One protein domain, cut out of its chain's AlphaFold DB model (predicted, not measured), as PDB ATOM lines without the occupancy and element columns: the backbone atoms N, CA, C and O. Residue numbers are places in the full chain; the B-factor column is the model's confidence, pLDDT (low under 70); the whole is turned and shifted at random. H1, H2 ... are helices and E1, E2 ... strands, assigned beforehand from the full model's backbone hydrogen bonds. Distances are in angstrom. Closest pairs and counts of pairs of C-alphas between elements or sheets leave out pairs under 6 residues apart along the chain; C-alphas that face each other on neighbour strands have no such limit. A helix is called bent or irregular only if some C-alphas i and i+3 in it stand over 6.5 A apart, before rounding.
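AT A GLANCE: This is residues 70 to 124, 136 to 177, 248 to 255 and 272 to 285 of the 289 residues of an uncharacterized protein of Tetraodon nigroviridis (UniProt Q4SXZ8). Two strongly twisted antiparallel sheets, five-stranded E2 E3 E9 E5 E6 and four-stranded E1 E8 E4 E7, make a splayed sandwich, two sheets partly face to face with their strands crossed at 37 degrees. H2 runs off beside the strands of the smaller sheet, and short H1 lies beside those of the larger. The printed part has 119 residues, with nine named strands and two named helices in the order E1 E2 E3 E4 E5 H1 E6 E7 H2 E8 E9; the class is mixed, helices and strands. It is only just compact, close to loose, with a radius of gyration of the C-alphas of 16.1 A, and elongated, spanning 56 by 34 by 24 A.

IN THESE COORDINATES: E1, residues 71 to 77, begins at C-alpha 71 (-7.285, -28.189, -36.420). E2 is residues 81 to 87, 20.2 A long; E3 is 93 to 101, 25.9 A; E4 is 111 to 119, 23.1 A. E5 is residues 137 to 141, and H1, residues 142 to 148, follows it by a tight link with 0 residues between them. E6 is residues 150 to 152 and E7 is 158 to 162. H2, residues 164 to 177, is 21.9 A long and ends at C-alpha 177 (17.848, -9.621, -32.553). E8 is residues 248 to 253, and E9, residues 273 to 281, 27.1 A long, ends at C-alpha 281 (24.297, -43.507, -54.657). H1 is irregular, with C-alphas 143 and 146 9.3 A apart; H2 only just so, with C-alphas 174 and 177 6.9 A apart.

HOW THE PARTS SIT: In the larger sheet E2 and E3 form a hairpin, with N 85 and O 96 2.8 A apart. E3 and E9 have N 97 and O 277 at 2.8 A, E9 and E5 N 140 and O 278 at 2.8 A, and E5 and E6 N 139 and O 150 at 2.9 A. In the other sheet E1 and E8 have N 73 and O 251 at 2.8 A. E4 pairs staggered, with E8 over residues 111 to 115, N 115 and O 248 at 2.9 A, and with E7 over residues 115 to 119, N 116 and O 161 at 2.8 A. Between the sheets, the closest C-alphas of E6 and E7, Leu 152 and Thr 159, are 6.8 A apart. H1 is on the larger sheet at a height of 4.1 A, only just above its level, and only grazes the other with residues 144 to 148. H2 is on the smaller sheet at a height of 11.8 A, over none of its strands; the closest C-alphas of H2 and E4, Thr 164 and Ala 114, are 4.7 A apart. Of the O i to N i+4 pairs, 0 of 3 in H1 and 9 of 10 in H2 are within hydrogen-bond range; in H1, 2 of 4 O i to N i+3 pairs are.

THE WHOLE: The C-alphas farthest apart, Ala 255 and Asp 285, are 57.1 A apart. Residues 125 to 135, 178 to 247 and 256 to 271 are not printed, with C-alpha gaps of 16.3, 28.0 and 29.0 A. Of the links that are printed whole, none is long. Mean pLDDT of the printed part is 78.0; 34 residues are under 70, among them 248 to 255 and 272 to 280.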
ATOM      1  N   GLY A  70      -9.453 -30.395 -33.172       49.34
ATOM      2  CA  GLY A  70      -8.275 -29.554 -33.022       49.34
ATOM      3  C   GLY A  70      -7.636 -29.511 -34.398       49.34
ATOM      4  O   GLY A  70      -7.269 -30.560 -34.933       49.34
ATOM      5  N   SER A  71      -7.672 -28.343 -35.028       49.50
ATOM      6  CA  SER A  71      -7.285 -28.189 -36.420       49.50
ATOM      7  C   SER A  71      -5.806 -28.533 -36.547       49.50
ATOM      8  O   SER A  71      -4.939 -27.730 -36.236       49.50
ATOM      9  N   ASN A  72      -5.495 -29.738 -37.011       62.97
ATOM     10  CA  ASN A  72      -4.151 -30.089 -37.446       62.97
ATOM     11  C   ASN A  72      -4.047 -29.689 -38.918       62.97
ATOM     12  O   ASN A  72      -4.402 -30.463 -39.807       62.97
ATOM     13  N   THR A  73      -3.613 -28.461 -39.195       70.62
ATOM     14  CA  THR A  73      -3.375 -28.039 -40.576       70.62
ATOM     15  C   THR A  73      -2.093 -28.694 -41.079       70.62
ATOM     16  O   THR A  73      -1.004 -28.483 -40.548       70.62
ATOM     17  N   VAL A  74      -2.219 -29.529 -42.111       80.56
ATOM     18  CA  VAL A  74      -1.069 -30.076 -42.839       80.56
ATOM     19  C   VAL A  74      -0.860 -29.235 -44.091       80.56
ATOM     20  O   VAL A  74      -1.754 -29.120 -44.926       80.56
ATOM     21  N   ARG A  75       0.313 -28.621 -44.217       81.62
ATOM     22  CA  ARG A  75       0.687 -27.754 -45.334       81.62
ATOM     23  C   ARG A  75       1.865 -28.363 -46.077       81.62
ATOM     24  O   ARG A  75       2.906 -28.639 -45.488       81.62
ATOM     25  N   LEU A  76       1.710 -28.532 -47.385       85.50
ATOM     26  CA  LEU A  76       2.815 -28.882 -48.268       85.50
ATOM     27  C   LEU A  76       3.447 -27.595 -48.794       85.50
ATOM     28  O   LEU A  76       2.811 -26.833 -49.524       85.50
ATOM     29  N   LEU A  77       4.693 -27.337 -48.421       85.19
ATOM     30  CA  LEU A  77       5.412 -26.150 -48.851       85.19
ATOM     31  C   LEU A  77       6.132 -26.400 -50.167       85.19
ATOM     32  O   LEU A  77       6.914 -27.345 -50.321       85.19
ATOM     33  N   LYS A  78       5.902 -25.483 -51.104       84.50
ATOM     34  CA  LYS A  78       6.668 -25.395 -52.337       84.50
ATOM     35  C   LYS A  78       7.956 -24.598 -52.084       84.50
ATOM     36  O   LYS A  78       7.879 -23.533 -51.470       84.50
ATOM     37  N   PRO A  79       9.116 -25.055 -52.585       85.50
ATOM     38  CA  PRO A  79      10.335 -24.264 -52.505       85.50
ATOM     39  C   PRO A  79      10.211 -22.969 -53.323       85.50
ATOM     40  O   PRO A  79       9.687 -22.977 -54.441       85.50
ATOM     41  N   SER A  80      10.705 -21.861 -52.772       87.62
ATOM     42  CA  SER A  80      10.774 -20.551 -53.431       87.62
ATOM     43  C   SER A  80      11.888 -20.493 -54.471       87.62
ATOM     44  O   SER A  80      11.700 -19.948 -55.558       87.62
ATOM     45  N   ALA A  81      13.019 -21.128 -54.171       86.75
ATOM     46  CA  ALA A  81      14.125 -21.326 -55.090       86.75
ATOM     47  C   ALA A  81      14.687 -22.739 -54.930       86.75
ATOM     48  O   ALA A  81      14.648 -23.324 -53.848       86.75
ATOM     49  N   SER A  82      15.226 -23.296 -56.009       89.44
ATOM     50  CA  SER A  82      15.929 -24.574 -55.963       89.44
ATOM     51  C   SER A  82      17.061 -24.599 -56.978       89.44
ATOM     52  O   SER A  82      16.840 -24.222 -58.130       89.44
ATOM     53  N   SER A  83      18.231 -25.095 -56.589       88.50
ATOM     54  CA  SER A  83      19.334 -25.383 -57.509       88.50
ATOM     55  C   SER A  83      19.840 -26.807 -57.318       88.50
ATOM     56  O   SER A  83      19.644 -27.416 -56.264       88.50
ATOM     57  N   VAL A  84      20.472 -27.344 -58.359       88.50
ATOM     58  CA  VAL A  84      21.049 -28.688 -58.368       88.50
ATOM     59  C   VAL A  84      22.467 -28.592 -58.905       88.50
ATOM     60  O   VAL A  84      22.675 -28.022 -59.974       88.50
ATOM     61  N   SER A  85      23.425 -29.165 -58.191       87.75
ATOM     62  CA  SER A  85      24.787 -29.386 -58.654       87.75
ATOM     63  C   SER A  85      25.102 -30.877 -58.626       87.75
ATOM     64  O   SER A  85      24.740 -31.603 -57.702       87.75
ATOM     65  N   TYR A  86      25.747 -31.347 -59.684       86.44
ATOM     66  CA  TYR A  86      26.236 -32.713 -59.789       86.44
ATOM     67  C   TYR A  86      27.736 -32.710 -59.518       86.44
ATOM     68  O   TYR A  86      28.441 -31.836 -60.024       86.44
ATOM     69  N   LEU A  87      28.214 -33.665 -58.724       84.06
ATOM     70  CA  LEU A  87      29.631 -33.839 -58.428       84.06
ATOM     71  C   LEU A  87      30.145 -35.056 -59.211       84.06
ATOM     72  O   LEU A  87      29.951 -36.186 -58.775       84.06
ATOM     73  N   PRO A  88      30.772 -34.850 -60.385       74.50
ATOM     74  CA  PRO A  88      31.260 -35.944 -61.222       74.50
ATOM     75  C   PRO A  88      32.532 -36.609 -60.685       74.50
ATOM     76  O   PRO A  88      32.889 -37.675 -61.167       74.50
ATOM     77  N   ALA A  89      33.230 -35.969 -59.741       72.31
ATOM     78  CA  ALA A  89      34.530 -36.416 -59.246       72.31
ATOM     79  C   ALA A  89      34.452 -37.526 -58.181       72.31
ATOM     80  O   ALA A  89      35.489 -38.055 -57.792       72.31
ATOM     81  N   SER A  90      33.259 -37.869 -57.683       72.06
ATOM     82  CA  SER A  90      33.093 -38.985 -56.750       72.06
ATOM     83  C   SER A  90      32.893 -40.308 -57.501       72.06
ATOM     84  O   SER A  90      32.229 -40.316 -58.540       72.06
ATOM     85  N   PRO A  91      33.415 -41.434 -56.973       77.19
ATOM     86  CA  PRO A  91      33.114 -42.769 -57.509       77.19
ATOM     87  C   PRO A  91      31.606 -43.067 -57.456       77.19
ATOM     88  O   PRO A  91      31.061 -43.785 -58.292       77.19
ATOM     89  N   ASP A  92      30.923 -42.441 -56.501       78.31
ATOM     90  CA  ASP A  92      29.475 -42.428 -56.383       78.31
ATOM     91  C   ASP A  92      28.867 -41.303 -57.221       78.31
ATOM     92  O   ASP A  92      29.411 -40.207 -57.331       78.31
ATOM     93  N   HIS A  93      27.668 -41.513 -57.751       81.56
ATOM     94  CA  HIS A  93      26.907 -40.419 -58.338       81.56
ATOM     95  C   HIS A  93      26.338 -39.546 -57.217       81.56
ATOM     96  O   HIS A  93      25.356 -39.907 -56.560       81.56
ATOM     97  N   GLN A  94      26.952 -38.383 -57.000       85.38
ATOM     98  CA  GLN A  94      26.552 -37.461 -55.943       85.38
ATOM     99  C   GLN A  94      25.906 -36.198 -56.514       85.38
ATOM    100  O   GLN A  94      26.432 -35.530 -57.403       85.38
ATOM    101  N   TYR A  95      24.745 -35.849 -55.968       86.12
ATOM    102  CA  TYR A  95      23.990 -34.664 -56.340       86.12
ATOM    103  C   TYR A  95      23.717 -33.816 -55.103       86.12
ATOM    104  O   TYR A  95      23.161 -34.280 -54.109       86.12
ATOM    105  N   HIS A  96      24.060 -32.542 -55.180       87.25
ATOM    106  CA  HIS A  96      23.746 -31.548 -54.171       87.25
ATOM    107  C   HIS A  96      22.588 -30.694 -54.650       87.25
ATOM    108  O   HIS A  96      22.534 -30.248 -55.790       87.25
ATOM    109  N   PHE A  97      21.637 -30.465 -53.764       87.25
ATOM    110  CA  PHE A  97      20.463 -29.669 -54.037       87.25
ATOM    111  C   PHE A  97      20.383 -28.591 -52.977       87.25
ATOM    112  O   PHE A  97      20.429 -28.882 -51.782       87.25
ATOM    113  N   SER A  98      20.240 -27.348 -53.403       87.75
ATOM    114  CA  SER A  98      19.830 -26.281 -52.502       87.75
ATOM    115  C   SER A  98      18.351 -26.021 -52.736       87.75
ATOM    116  O   SER A  98      17.896 -25.974 -53.878       87.75
ATOM    117  N   VAL A  99      17.579 -25.926 -51.662       88.19
ATOM    118  CA  VAL A  99      16.142 -25.662 -51.705       88.19
ATOM    119  C   VAL A  99      15.820 -24.592 -50.678       88.19
ATOM    120  O   VAL A  99      16.193 -24.695 -49.517       88.19
ATOM    121  N   GLN A 100      15.147 -23.536 -51.106       88.44
ATOM    122  CA  GLN A 100      14.761 -22.424 -50.248       88.44
ATOM    123  C   GLN A 100      13.265 -22.480 -49.982       88.44
ATOM    124  O   GLN A 100      12.499 -22.788 -50.890       88.44
ATOM    125  N   TYR A 101      12.847 -22.182 -48.757       85.38
ATOM    126  CA  TYR A 101      11.445 -22.149 -48.353       85.38
ATOM    127  C   TYR A 101      11.146 -20.851 -47.599       85.38
ATOM    128  O   TYR A 101      11.938 -20.400 -46.770       85.38
ATOM    129  N   HIS A 102       9.972 -20.271 -47.858       83.81
ATOM    130  CA  HIS A 102       9.430 -19.184 -47.044       83.81
ATOM    131  C   HIS A 102       8.592 -19.771 -45.913       83.81
ATOM    132  O   HIS A 102       7.452 -20.192 -46.118       83.81
ATOM    133  N   LEU A 103       9.177 -19.809 -44.717       81.38
ATOM    134  CA  LEU A 103       8.526 -20.346 -43.519       81.38
ATOM    135  C   LEU A 103       7.723 -19.290 -42.751       81.38
ATOM    136  O   LEU A 103       7.014 -19.638 -41.813       81.38
ATOM    137  N   ASP A 104       7.796 -18.024 -43.161       74.94
ATOM    138  CA  ASP A 104       7.128 -16.899 -42.492       74.94
ATOM    139  C   ASP A 104       5.596 -16.996 -42.587       74.94
ATOM    140  O   ASP A 104       4.872 -16.449 -41.768       74.94
ATOM    141  N   THR A 105       5.099 -17.773 -43.554       69.69
ATOM    142  CA  THR A 105       3.670 -18.081 -43.723       69.69
ATOM    143  C   THR A 105       3.135 -19.093 -42.703       69.69
ATOM    144  O   THR A 105       1.932 -19.371 -42.675       69.69
ATOM    145  N   LEU A 106       4.013 -19.689 -41.889       71.38
ATOM    146  CA  LEU A 106       3.639 -20.656 -40.868       71.38
ATOM    147  C   LEU A 106       3.553 -19.973 -39.500       71.38
ATOM    148  O   LEU A 106       4.579 -19.459 -39.036       71.38
ATOM    149  N   PRO A 107       2.407 -20.036 -38.800       69.31
ATOM    150  CA  PRO A 107       2.314 -19.531 -37.433       69.31
ATOM    151  C   PRO A 107       3.355 -20.231 -36.541       69.31
ATOM    152  O   PRO A 107       3.449 -21.459 -36.508       69.31
ATOM    153  N   SER A 108       4.215 -19.449 -35.880       63.44
ATOM    154  CA  SER A 108       5.379 -19.923 -35.106       63.44
ATOM    155  C   SER A 108       5.024 -20.749 -33.887       63.44
ATOM    156  O   SER A 108       5.738 -21.696 -33.572       63.44
ATOM    157  N   GLU A 109       3.916 -20.421 -33.240       63.97
ATOM    158  CA  GLU A 109       3.500 -21.012 -31.967       63.97
ATOM    159  C   GLU A 109       2.863 -22.399 -32.125       63.97
ATOM    160  O   GLU A 109       2.515 -23.047 -31.143       63.97
ATOM    161  N   GLN A 110       2.707 -22.867 -33.365       72.62
ATOM    162  CA  GLN A 110       1.847 -24.001 -33.691       72.62
ATOM    163  C   GLN A 110       2.559 -25.113 -34.460       72.62
ATOM    164  O   GLN A 110       1.918 -26.096 -34.818       72.62
ATOM    165  N   LEU A 111       3.863 -24.991 -34.737       81.56
ATOM    166  CA  LEU A 111       4.592 -26.014 -35.487       81.56
ATOM    167  C   LEU A 111       4.781 -27.279 -34.638       81.56
ATOM    168  O   LEU A 111       5.649 -27.317 -33.766       81.56
ATOM    169  N   VAL A 112       4.006 -28.321 -34.943       85.12
ATOM    170  CA  VAL A 112       4.083 -29.623 -34.263       85.12
ATOM    171  C   VAL A 112       5.159 -30.495 -34.891       85.12
ATOM    172  O   VAL A 112       5.956 -31.102 -34.184       85.12
ATOM    173  N   ARG A 113       5.181 -30.563 -36.225       88.12
ATOM    174  CA  ARG A 113       6.126 -31.397 -36.968       88.12
ATOM    175  C   ARG A 113       6.422 -30.789 -38.328       88.12
ATOM    176  O   ARG A 113       5.530 -30.263 -38.989       88.12
ATOM    177  N   ALA A 114       7.657 -30.905 -38.775       89.19
ATOM    178  CA  ALA A 114       8.055 -30.636 -40.142       89.19
ATOM    179  C   ALA A 114       8.921 -31.783 -40.643       89.19
ATOM    180  O   ALA A 114       9.844 -32.213 -39.956       89.19
ATOM    181  N   SER A 115       8.652 -32.247 -41.855       91.19
ATOM    182  CA  SER A 115       9.447 -33.277 -42.509       91.19
ATOM    183  C   SER A 115       9.872 -32.851 -43.907       91.19
ATOM    184  O   SER A 115       9.175 -32.134 -44.631       91.19
ATOM    185  N   PHE A 116      11.066 -33.290 -44.281       90.31
ATOM    186  CA  PHE A 116      11.571 -33.222 -45.637       90.31
ATOM    187  C   PHE A 116      11.255 -34.538 -46.343       90.31
ATOM    188  O   PHE A 116      11.694 -35.598 -45.896       90.31
ATOM    189  N   VAL A 117      10.509 -34.474 -47.446       90.06
ATOM    190  CA  VAL A 117      10.119 -35.661 -48.214       90.06
ATOM    191  C   VAL A 117      11.107 -35.882 -49.359       90.06
ATOM    192  O   VAL A 117      11.293 -35.016 -50.222       90.06
ATOM    193  N   HIS A 118      11.716 -37.065 -49.394       88.44
ATOM    194  CA  HIS A 118      12.621 -37.500 -50.459       88.44
ATOM    195  C   HIS A 118      11.874 -38.443 -51.403       88.44
ATOM    196  O   HIS A 118      11.493 -39.528 -50.976       88.44
ATOM    197  N   LEU A 119      11.660 -38.067 -52.672       86.75
ATOM    198  CA  LEU A 119      10.882 -38.874 -53.632       86.75
ATOM    199  C   LEU A 119      11.739 -39.473 -54.749       86.75
ATOM    200  O   LEU A 119      12.136 -38.781 -55.681       86.75
ATOM    201  N   ARG A 120      11.948 -40.782 -54.762       83.50
ATOM    202  CA  ARG A 120      12.550 -41.466 -55.910       83.50
ATOM    203  C   ARG A 120      11.651 -41.297 -57.141       83.50
ATOM    204  O   ARG A 120      10.454 -41.579 -57.095       83.50
ATOM    205  N   SER A 121      12.216 -40.862 -58.263       73.88
ATOM    206  CA  SER A 121      11.479 -40.859 -59.532       73.88
ATOM    207  C   SER A 121      11.107 -42.276 -59.909       73.88
ATOM    208  O   SER A 121      11.908 -43.194 -59.724       73.88
ATOM    209  N   ALA A 122       9.930 -42.443 -60.508       66.00
ATOM    210  CA  ALA A 122       9.633 -43.688 -61.191       66.00
ATOM    211  C   ALA A 122      10.770 -43.981 -62.188       66.00
ATOM    212  O   ALA A 122      11.209 -43.050 -62.881       66.00
ATOM    213  N   PRO A 123      11.278 -45.225 -62.245       61.38
ATOM    214  CA  PRO A 123      12.200 -45.593 -63.302       61.38
ATOM    215  C   PRO A 123      11.524 -45.242 -64.628       61.38
ATOM    216  O   PRO A 123      10.341 -45.532 -64.826       61.38
ATOM    217  N   ALA A 124      12.253 -44.568 -65.521       58.94
ATOM    218  CA  ALA A 124      11.809 -44.494 -66.905       58.94
ATOM    219  C   ALA A 124      11.555 -45.938 -67.379       58.94
ATOM    220  O   ALA A 124      12.250 -46.836 -66.890       58.94
ATOM    221  N   ARG A 136      20.154 -48.675 -54.506       87.25
ATOM    222  CA  ARG A 136      19.886 -48.008 -53.222       87.25
ATOM    223  C   ARG A 136      20.288 -46.539 -53.319       87.25
ATOM    224  O   ARG A 136      21.344 -46.219 -53.861       87.25
ATOM    225  N   CYS A 137      19.461 -45.649 -52.778       87.12
ATOM    226  CA  CYS A 137      19.738 -44.214 -52.778       87.12
ATOM    227  C   CYS A 137      19.938 -43.726 -51.348       87.12
ATOM    228  O   CYS A 137      19.140 -44.051 -50.474       87.12
ATOM    229  N   ARG A 138      20.973 -42.922 -51.112       90.31
ATOM    230  CA  ARG A 138      21.225 -42.272 -49.824       90.31
ATOM    231  C   ARG A 138      20.891 -40.790 -49.939       90.31
ATOM    232  O   ARG A 138      21.273 -40.130 -50.906       90.31
ATOM    233  N   ALA A 139      20.175 -40.266 -48.956       90.50
ATOM    234  CA  ALA A 139      19.805 -38.860 -48.882       90.50
ATOM    235  C   ALA A 139      20.148 -38.291 -47.509       90.50
ATOM    236  O   ALA A 139      20.052 -38.989 -46.506       90.50
ATOM    237  N   ARG A 140      20.559 -37.025 -47.465       92.19
ATOM    238  CA  ARG A 140      20.925 -36.333 -46.230       92.19
ATOM    239  C   ARG A 140      20.562 -34.860 -46.306       92.19
ATOM    240  O   ARG A 140      20.799 -34.205 -47.322       92.19
ATOM    241  N   VAL A 141      20.057 -34.313 -45.209       90.50
ATOM    242  CA  VAL A 141      19.804 -32.878 -45.044       90.50
ATOM    243  C   VAL A 141      21.040 -32.258 -44.390       90.50
ATOM    244  O   VAL A 141      21.357 -32.541 -43.241       90.50
ATOM    245  N   ALA A 142      21.790 -31.436 -45.127       89.31
ATOM    246  CA  ALA A 142      23.124 -31.001 -44.706       89.31
ATOM    247  C   ALA A 142      23.156 -30.296 -43.332       89.31
ATOM    248  O   ALA A 142      24.022 -30.660 -42.538       89.31
ATOM    249  N   PRO A 143      22.212 -29.390 -42.989       87.19
ATOM    250  CA  PRO A 143      22.176 -28.766 -41.662       87.19
ATOM    251  C   PRO A 143      21.964 -29.732 -40.488       87.19
ATOM    252  O   PRO A 143      22.289 -29.388 -39.358       87.19
ATOM    253  N   LEU A 144      21.409 -30.922 -40.741       88.56
ATOM    254  CA  LEU A 144      21.173 -31.953 -39.727       88.56
ATOM    255  C   LEU A 144      22.328 -32.962 -39.621       88.56
ATOM    256  O   LEU A 144      22.318 -33.829 -38.752       88.56
ATOM    257  N   GLY A 145      23.321 -32.891 -40.510       90.25
ATOM    258  CA  GLY A 145      24.463 -33.799 -40.480       90.25
ATOM    259  C   GLY A 145      24.074 -35.270 -40.671       90.25
ATOM    260  O   GLY A 145      23.153 -35.596 -41.425       90.25
ATOM    261  N   ARG A 146      24.829 -36.172 -40.031       90.31
ATOM    262  CA  ARG A 146      24.698 -37.634 -40.196       90.31
ATOM    263  C   ARG A 146      23.368 -38.185 -39.681       90.31
ATOM    264  O   ARG A 146      22.874 -39.133 -40.275       90.31
ATOM    265  N   GLU A 147      22.759 -37.531 -38.697       90.00
ATOM    266  CA  GLU A 147      21.467 -37.932 -38.116       90.00
ATOM    267  C   GLU A 147      20.308 -37.878 -39.120       90.00
ATOM    268  O   GLU A 147      19.280 -38.522 -38.947       90.00
ATOM    269  N   SER A 148      20.474 -37.129 -40.213       92.06
ATOM    270  CA  SER A 148      19.485 -37.054 -41.295       92.06
ATOM    271  C   SER A 148      19.733 -38.016 -42.452       92.06
ATOM    272  O   SER A 148      19.070 -37.901 -43.487       92.06
ATOM    273  N   LEU A 149      20.719 -38.912 -42.334       92.94
ATOM    274  CA  LEU A 149      21.010 -39.881 -43.380       92.94
ATOM    275  C   LEU A 149      19.875 -40.902 -43.460       92.94
ATOM    276  O   LEU A 149      19.677 -41.707 -42.556       92.94
ATOM    277  N   VAL A 150      19.172 -40.901 -44.585       92.19
ATOM    278  CA  VAL A 150      18.136 -41.883 -44.897       92.19
ATOM    279  C   VAL A 150      18.549 -42.696 -46.115       92.19
ATOM    280  O   VAL A 150      19.076 -42.166 -47.098       92.19
ATOM    281  N   VAL A 151      18.319 -44.004 -46.043       92.00
ATOM    282  CA  VAL A 151      18.564 -44.939 -47.142       92.00
ATOM    283  C   VAL A 151      17.215 -45.340 -47.716       92.00
ATOM    284  O   VAL A 151      16.368 -45.864 -47.000       92.00
ATOM    285  N   LEU A 152      17.005 -45.060 -49.000       90.00
ATOM    286  CA  LEU A 152      15.848 -45.527 -49.745       90.00
ATOM    287  C   LEU A 152      16.221 -46.843 -50.429       90.00
ATOM    288  O   LEU A 152      17.064 -46.860 -51.333       90.00
ATOM    289  N   GLU A 153      15.546 -47.920 -50.047       89.12
ATOM    290  CA  GLU A 153      15.637 -49.220 -50.713       89.12
ATOM    291  C   GLU A 153      15.084 -49.165 -52.151       89.12
ATOM    292  O   GLU A 153      14.306 -48.264 -52.483       89.12
ATOM    293  N   PRO A 154      15.448 -50.117 -53.034       86.12
ATOM    294  CA  PRO A 154      15.023 -50.133 -54.437       86.12
ATOM    295  C   PRO A 154      13.509 -50.011 -54.649       86.12
ATOM    296  O   PRO A 154      13.060 -49.322 -55.567       86.12
ATOM    297  N   HIS A 155      12.725 -50.655 -53.780       84.81
ATOM    298  CA  HIS A 155      11.261 -50.637 -53.804       84.81
ATOM    299  C   HIS A 155      10.656 -49.408 -53.105       84.81
ATOM    300  O   HIS A 155       9.475 -49.106 -53.293       84.81
ATOM    301  N   GLN A 156      11.435 -48.680 -52.296       87.94
ATOM    302  CA  GLN A 156      10.965 -47.485 -51.602       87.94
ATOM    303  C   GLN A 156      10.941 -46.298 -52.564       87.94
ATOM    304  O   GLN A 156      11.966 -45.821 -53.064       87.94
ATOM    305  N   ARG A 157       9.729 -45.798 -52.810       87.00
ATOM    306  CA  ARG A 157       9.501 -44.625 -53.661       87.00
ATOM    307  C   ARG A 157       9.714 -43.316 -52.929       87.00
ATOM    308  O   ARG A 157       9.981 -42.307 -53.571       87.00
ATOM    309  N   TRP A 158       9.582 -43.319 -51.613       90.38
ATOM    310  CA  TRP A 158       9.763 -42.126 -50.817       90.38
ATOM    311  C   TRP A 158      10.178 -42.456 -49.395       90.38
ATOM    312  O   TRP A 158       9.996 -43.581 -48.935       90.38
ATOM    313  N   THR A 159      10.745 -41.464 -48.723       92.06
ATOM    314  CA  THR A 159      10.973 -41.477 -47.280       92.06
ATOM    315  C   THR A 159      10.904 -40.050 -46.744       92.06
ATOM    316  O   THR A 159      10.942 -39.081 -47.510       92.06
ATOM    317  N   GLU A 160      10.802 -39.921 -45.430       92.50
ATOM    318  CA  GLU A 160      10.728 -38.654 -44.718       92.50
ATOM    319  C   GLU A 160      11.916 -38.502 -43.772       92.50
ATOM    320  O   GLU A 160      12.336 -39.449 -43.110       92.50
ATOM    321  N   THR A 161      12.425 -37.281 -43.668       93.38
ATOM    322  CA  THR A 161      13.372 -36.883 -42.626       93.38
ATOM    323  C   THR A 161      12.717 -35.826 -41.759       93.38
ATOM    324  O   THR A 161      12.262 -34.812 -42.283       93.38
ATOM    325  N   ASP A 162      12.674 -36.037 -40.446       91.56
ATOM    326  CA  ASP A 162      12.173 -35.025 -39.516       91.56
ATOM    327  C   ASP A 162      13.146 -33.836 -39.444       91.56
ATOM    328  O   ASP A 162      14.344 -34.004 -39.222       91.56
ATOM    329  N   ILE A 163      12.631 -32.629 -39.673       91.06
ATOM    330  CA  ILE A 163      13.384 -31.369 -39.620       91.06
ATOM    331  C   ILE A 163      12.831 -30.410 -38.555       91.06
ATOM    332  O   ILE A 163      13.227 -29.244 -38.507       91.06
ATOM    333  N   THR A 164      11.922 -30.875 -37.696       89.62
ATOM    334  CA  THR A 164      11.185 -30.052 -36.726       89.62
ATOM    335  C   THR A 164      12.125 -29.292 -35.800       89.62
ATOM    336  O   THR A 164      12.047 -28.064 -35.719       89.62
ATOM    337  N   ALA A 165      13.066 -30.000 -35.169       89.94
ATOM    338  CA  ALA A 165      14.030 -29.403 -34.247       89.94
ATOM    339  C   ALA A 165      14.896 -28.337 -34.939       89.94
ATOM    340  O   ALA A 165      15.114 -27.257 -34.394       89.94
ATOM    341  N   HIS A 166      15.322 -28.596 -36.180       87.44
ATOM    342  CA  HIS A 166      16.110 -27.639 -36.955       87.44
ATOM    343  C   HIS A 166      15.334 -26.348 -37.232       87.44
ATOM    344  O   HIS A 166      15.862 -25.253 -37.027       87.44
ATOM    345  N   LEU A 167      14.063 -26.460 -37.633       85.69
ATOM    346  CA  LEU A 167      13.222 -25.288 -37.870       85.69
ATOM    347  C   LEU A 167      12.957 -24.500 -36.584       85.69
ATOM    348  O   LEU A 167      12.980 -23.269 -36.616       85.69
ATOM    349  N   GLN A 168      12.741 -25.184 -35.458       85.25
ATOM    350  CA  GLN A 168      12.534 -24.535 -34.162       85.25
ATOM    351  C   GLN A 168      13.785 -23.767 -33.708       85.25
ATOM    352  O   GLN A 168      13.681 -22.581 -33.386       85.25
ATOM    353  N   THR A 169      14.970 -24.385 -33.761       85.88
ATOM    354  CA  THR A 169      16.243 -23.728 -33.412       85.88
ATOM    355  C   THR A 169      16.518 -22.530 -34.318       85.88
ATOM    356  O   THR A 169      16.782 -21.429 -33.838       85.88
ATOM    357  N   GLN A 170      16.371 -22.697 -35.635       80.88
ATOM    358  CA  GLN A 170      16.608 -21.617 -36.592       80.88
ATOM    359  C   GLN A 170      15.643 -20.435 -36.393       80.88
ATOM    360  O   GLN A 170      16.015 -19.285 -36.616       80.88
ATOM    361  N   ARG A 171      14.393 -20.686 -35.979       78.19
ATOM    362  CA  ARG A 171      13.439 -19.613 -35.648       78.19
ATOM    363  C   ARG A 171      13.851 -18.829 -34.406       78.19
ATOM    364  O   ARG A 171      13.789 -17.608 -34.466       78.19
ATOM    365  N   ARG A 172      14.311 -19.495 -33.341       79.81
ATOM    366  CA  ARG A 172      14.782 -18.813 -32.119       79.81
ATOM    367  C   ARG A 172      15.916 -17.835 -32.425       79.81
ATOM    368  O   ARG A 172      15.839 -16.681 -32.024       79.81
ATOM    369  N   HIS A 173      16.897 -18.256 -33.226       76.88
ATOM    370  CA  HIS A 173      18.001 -17.382 -33.641       76.88
ATOM    371  C   HIS A 173      17.556 -16.184 -34.490       76.88
ATOM    372  O   HIS A 173      18.132 -15.110 -34.378       76.88
ATOM    373  N   ALA A 174      16.526 -16.341 -35.324       72.56
ATOM    374  CA  ALA A 174      16.006 -15.232 -36.125       72.56
ATOM    375  C   ALA A 174      15.200 -14.206 -35.299       72.56
ATOM    376  O   ALA A 174      15.035 -13.075 -35.744       72.56
ATOM    377  N   GLN A 175      14.685 -14.591 -34.126       68.31
ATOM    378  CA  GLN A 175      13.828 -13.747 -33.282       68.31
ATOM    379  C   GLN A 175      14.603 -13.007 -32.172       68.31
ATOM    380  O   GLN A 175      14.146 -11.973 -31.688       68.31
ATOM    381  N   GLU A 176      15.789 -13.495 -31.805       62.97
ATOM    382  CA  GLU A 176      16.687 -12.907 -30.800       62.97
ATOM    383  C   GLU A 176      17.109 -11.441 -31.078       62.97
ATOM    384  O   GLU A 176      16.976 -10.622 -30.163       62.97
ATOM    385  N   PRO A 177      17.458 -11.016 -32.314       58.94
ATOM    386  CA  PRO A 177      17.848  -9.621 -32.553       58.94
ATOM    387  C   PRO A 177      16.704  -8.605 -32.385       58.94
ATOM    388  O   PRO A 177      16.964  -7.422 -32.172       58.94
ATOM    389  N   GLN A 248       6.717 -31.099 -45.860       66.12
ATOM    390  CA  GLN A 248       5.413 -31.295 -45.251       66.12
ATOM    391  C   GLN A 248       5.451 -30.742 -43.833       66.12
ATOM    392  O   GLN A 248       6.352 -31.042 -43.052       66.12
ATOM    393  N   VAL A 249       4.482 -29.895 -43.511       62.94
ATOM    394  CA  VAL A 249       4.413 -29.189 -42.236       62.94
ATOM    395  C   VAL A 249       3.084 -29.475 -41.576       62.94
ATOM    396  O   VAL A 249       2.042 -29.263 -42.178       62.94
ATOM    397  N   HIS A 250       3.126 -29.924 -40.332       63.47
ATOM    398  CA  HIS A 250       1.969 -30.115 -39.477       63.47
ATOM    399  C   HIS A 250       1.944 -28.997 -38.439       63.47
ATOM    400  O   HIS A 250       2.880 -28.861 -37.642       63.47
ATOM    401  N   ALA A 251       0.877 -28.207 -38.447       49.81
ATOM    402  CA  ALA A 251       0.632 -27.171 -37.462       49.81
ATOM    403  C   ALA A 251      -0.680 -27.428 -36.715       49.81
ATOM    404  O   ALA A 251      -1.666 -27.843 -37.318       49.81
ATOM    405  N   HIS A 252      -0.686 -27.182 -35.408       46.03
ATOM    406  CA  HIS A 252      -1.876 -27.294 -34.572       46.03
ATOM    407  C   HIS A 252      -2.501 -25.914 -34.363       46.03
ATOM    408  O   HIS A 252      -2.034 -25.107 -33.561       46.03
ATOM    409  N   GLU A 253      -3.602 -25.664 -35.048       43.94
ATOM    410  CA  GLU A 253      -4.420 -24.476 -34.899       43.94
ATOM    411  C   GLU A 253      -5.388 -24.683 -33.725       43.94
ATOM    412  O   GLU A 253      -6.304 -25.513 -33.746       43.94
ATOM    413  N   ARG A 254      -5.138 -23.952 -32.632       44.75
ATOM    414  CA  ARG A 254      -6.057 -23.893 -31.493       44.75
ATOM    415  C   ARG A 254      -7.331 -23.191 -31.966       44.75
ATOM    416  O   ARG A 254      -7.270 -22.038 -32.370       44.75
ATOM    417  N   ALA A 255      -8.477 -23.861 -31.859       42.97
ATOM    418  CA  ALA A 255      -9.782 -23.223 -32.000       42.97
ATOM    419  C   ALA A 255     -10.016 -22.276 -30.806       42.97
ATOM    420  O   ALA A 255     -10.615 -22.660 -29.801       42.97
ATOM    421  N   GLY A 272      13.795 -15.167 -46.706       54.03
ATOM    422  CA  GLY A 272      13.862 -16.457 -47.398       54.03
ATOM    423  C   GLY A 272      14.897 -17.374 -46.734       54.03
ATOM    424  O   GLY A 272      16.039 -16.970 -46.525       54.03
ATOM    425  N   ARG A 273      14.511 -18.604 -46.370       67.88
ATOM    426  CA  ARG A 273      15.404 -19.544 -45.668       67.88
ATOM    427  C   ARG A 273      15.900 -20.624 -46.615       67.88
ATOM    428  O   ARG A 273      15.115 -21.188 -47.372       67.88
ATOM    429  N   VAL A 274      17.192 -20.937 -46.547       66.69
ATOM    430  CA  VAL A 274      17.855 -21.907 -47.432       66.69
ATOM    431  C   VAL A 274      18.142 -23.204 -46.682       66.69
ATOM    432  O   VAL A 274      18.782 -23.189 -45.636       66.69
ATOM    433  N   VAL A 275      17.695 -24.331 -47.230       66.12
ATOM    434  CA  VAL A 275      18.001 -25.685 -46.758       66.12
ATOM    435  C   VAL A 275      18.810 -26.405 -47.836       66.12
ATOM    436  O   VAL A 275      18.422 -26.469 -49.003       66.12
ATOM    437  N   HIS A 276      19.950 -26.973 -47.455       68.44
ATOM    438  CA  HIS A 276      20.802 -27.742 -48.361       68.44
ATOM    439  C   HIS A 276      20.591 -29.243 -48.147       68.44
ATOM    440  O   HIS A 276      20.536 -29.718 -47.014       68.44
ATOM    441  N   VAL A 277      20.487 -30.004 -49.234       61.59
ATOM    442  CA  VAL A 277      20.240 -31.450 -49.229       61.59
ATOM    443  C   VAL A 277      21.223 -32.131 -50.171       61.59
ATOM    444  O   VAL A 277      21.327 -31.770 -51.341       61.59
ATOM    445  N   SER A 278      21.926 -33.144 -49.681       65.38
ATOM    446  CA  SER A 278      22.869 -33.951 -50.458       65.38
ATOM    447  C   SER A 278      22.285 -35.337 -50.707       65.38
ATOM    448  O   SER A 278      21.741 -35.956 -49.797       65.38
ATOM    449  N   LEU A 279      22.408 -35.829 -51.935       56.62
ATOM    450  CA  LEU A 279      22.083 -37.197 -52.325       56.62
ATOM    451  C   LEU A 279      23.333 -37.889 -52.851       56.62
ATOM    452  O   LEU A 279      24.087 -37.280 -53.608       56.62
ATOM    453  N   SER A 280      23.500 -39.165 -52.534       66.00
ATOM    454  CA  SER A 280      24.514 -40.016 -53.153       66.00
ATOM    455  C   SER A 280      23.975 -41.419 -53.411       66.00
ATOM    456  O   SER A 280      23.089 -41.910 -52.706       66.00
ATOM    457  N   TRP A 281      24.485 -42.075 -54.444       70.25
ATOM    458  CA  TRP A 281      24.297 -43.507 -54.657       70.25
ATOM    459  C   TRP A 281      25.527 -44.102 -55.341       70.25
ATOM    460  O   TRP A 281      26.197 -43.390 -56.095       70.25
ATOM    461  N   PRO A 282      25.816 -45.389 -55.093       59.88
ATOM    462  CA  PRO A 282      26.993 -46.034 -55.653       59.88
ATOM    463  C   PRO A 282      26.978 -46.018 -57.182       59.88
ATOM    464  O   PRO A 282      25.934 -46.227 -57.814       59.88
ATOM    465  N   GLY A 283      28.144 -45.748 -57.773       56.19
ATOM    466  CA  GLY A 283      28.390 -45.971 -59.195       56.19
ATOM    467  C   GLY A 283      28.287 -47.463 -59.517       56.19
ATOM    468  O   GLY A 283      28.616 -48.308 -58.686       56.19
ATOM    469  N   ARG A 284      27.809 -47.801 -60.722       53.31
ATOM    470  CA  ARG A 284      27.582 -49.196 -61.160       53.31
ATOM    471  C   ARG A 284      28.865 -50.049 -61.160       53.31
ATOM    472  O   ARG A 284      28.767 -51.264 -61.218       53.31
ATOM    473  N   ASP A 285      30.027 -49.411 -61.044       51.88
ATOM    474  CA  ASP A 285      31.345 -50.043 -61.125       51.88
ATOM    475  C   ASP A 285      31.893 -50.485 -59.751       51.88
ATOM    476  O   ASP A 285      32.981 -51.043 -59.673       51.88
TER     477      ASP A 285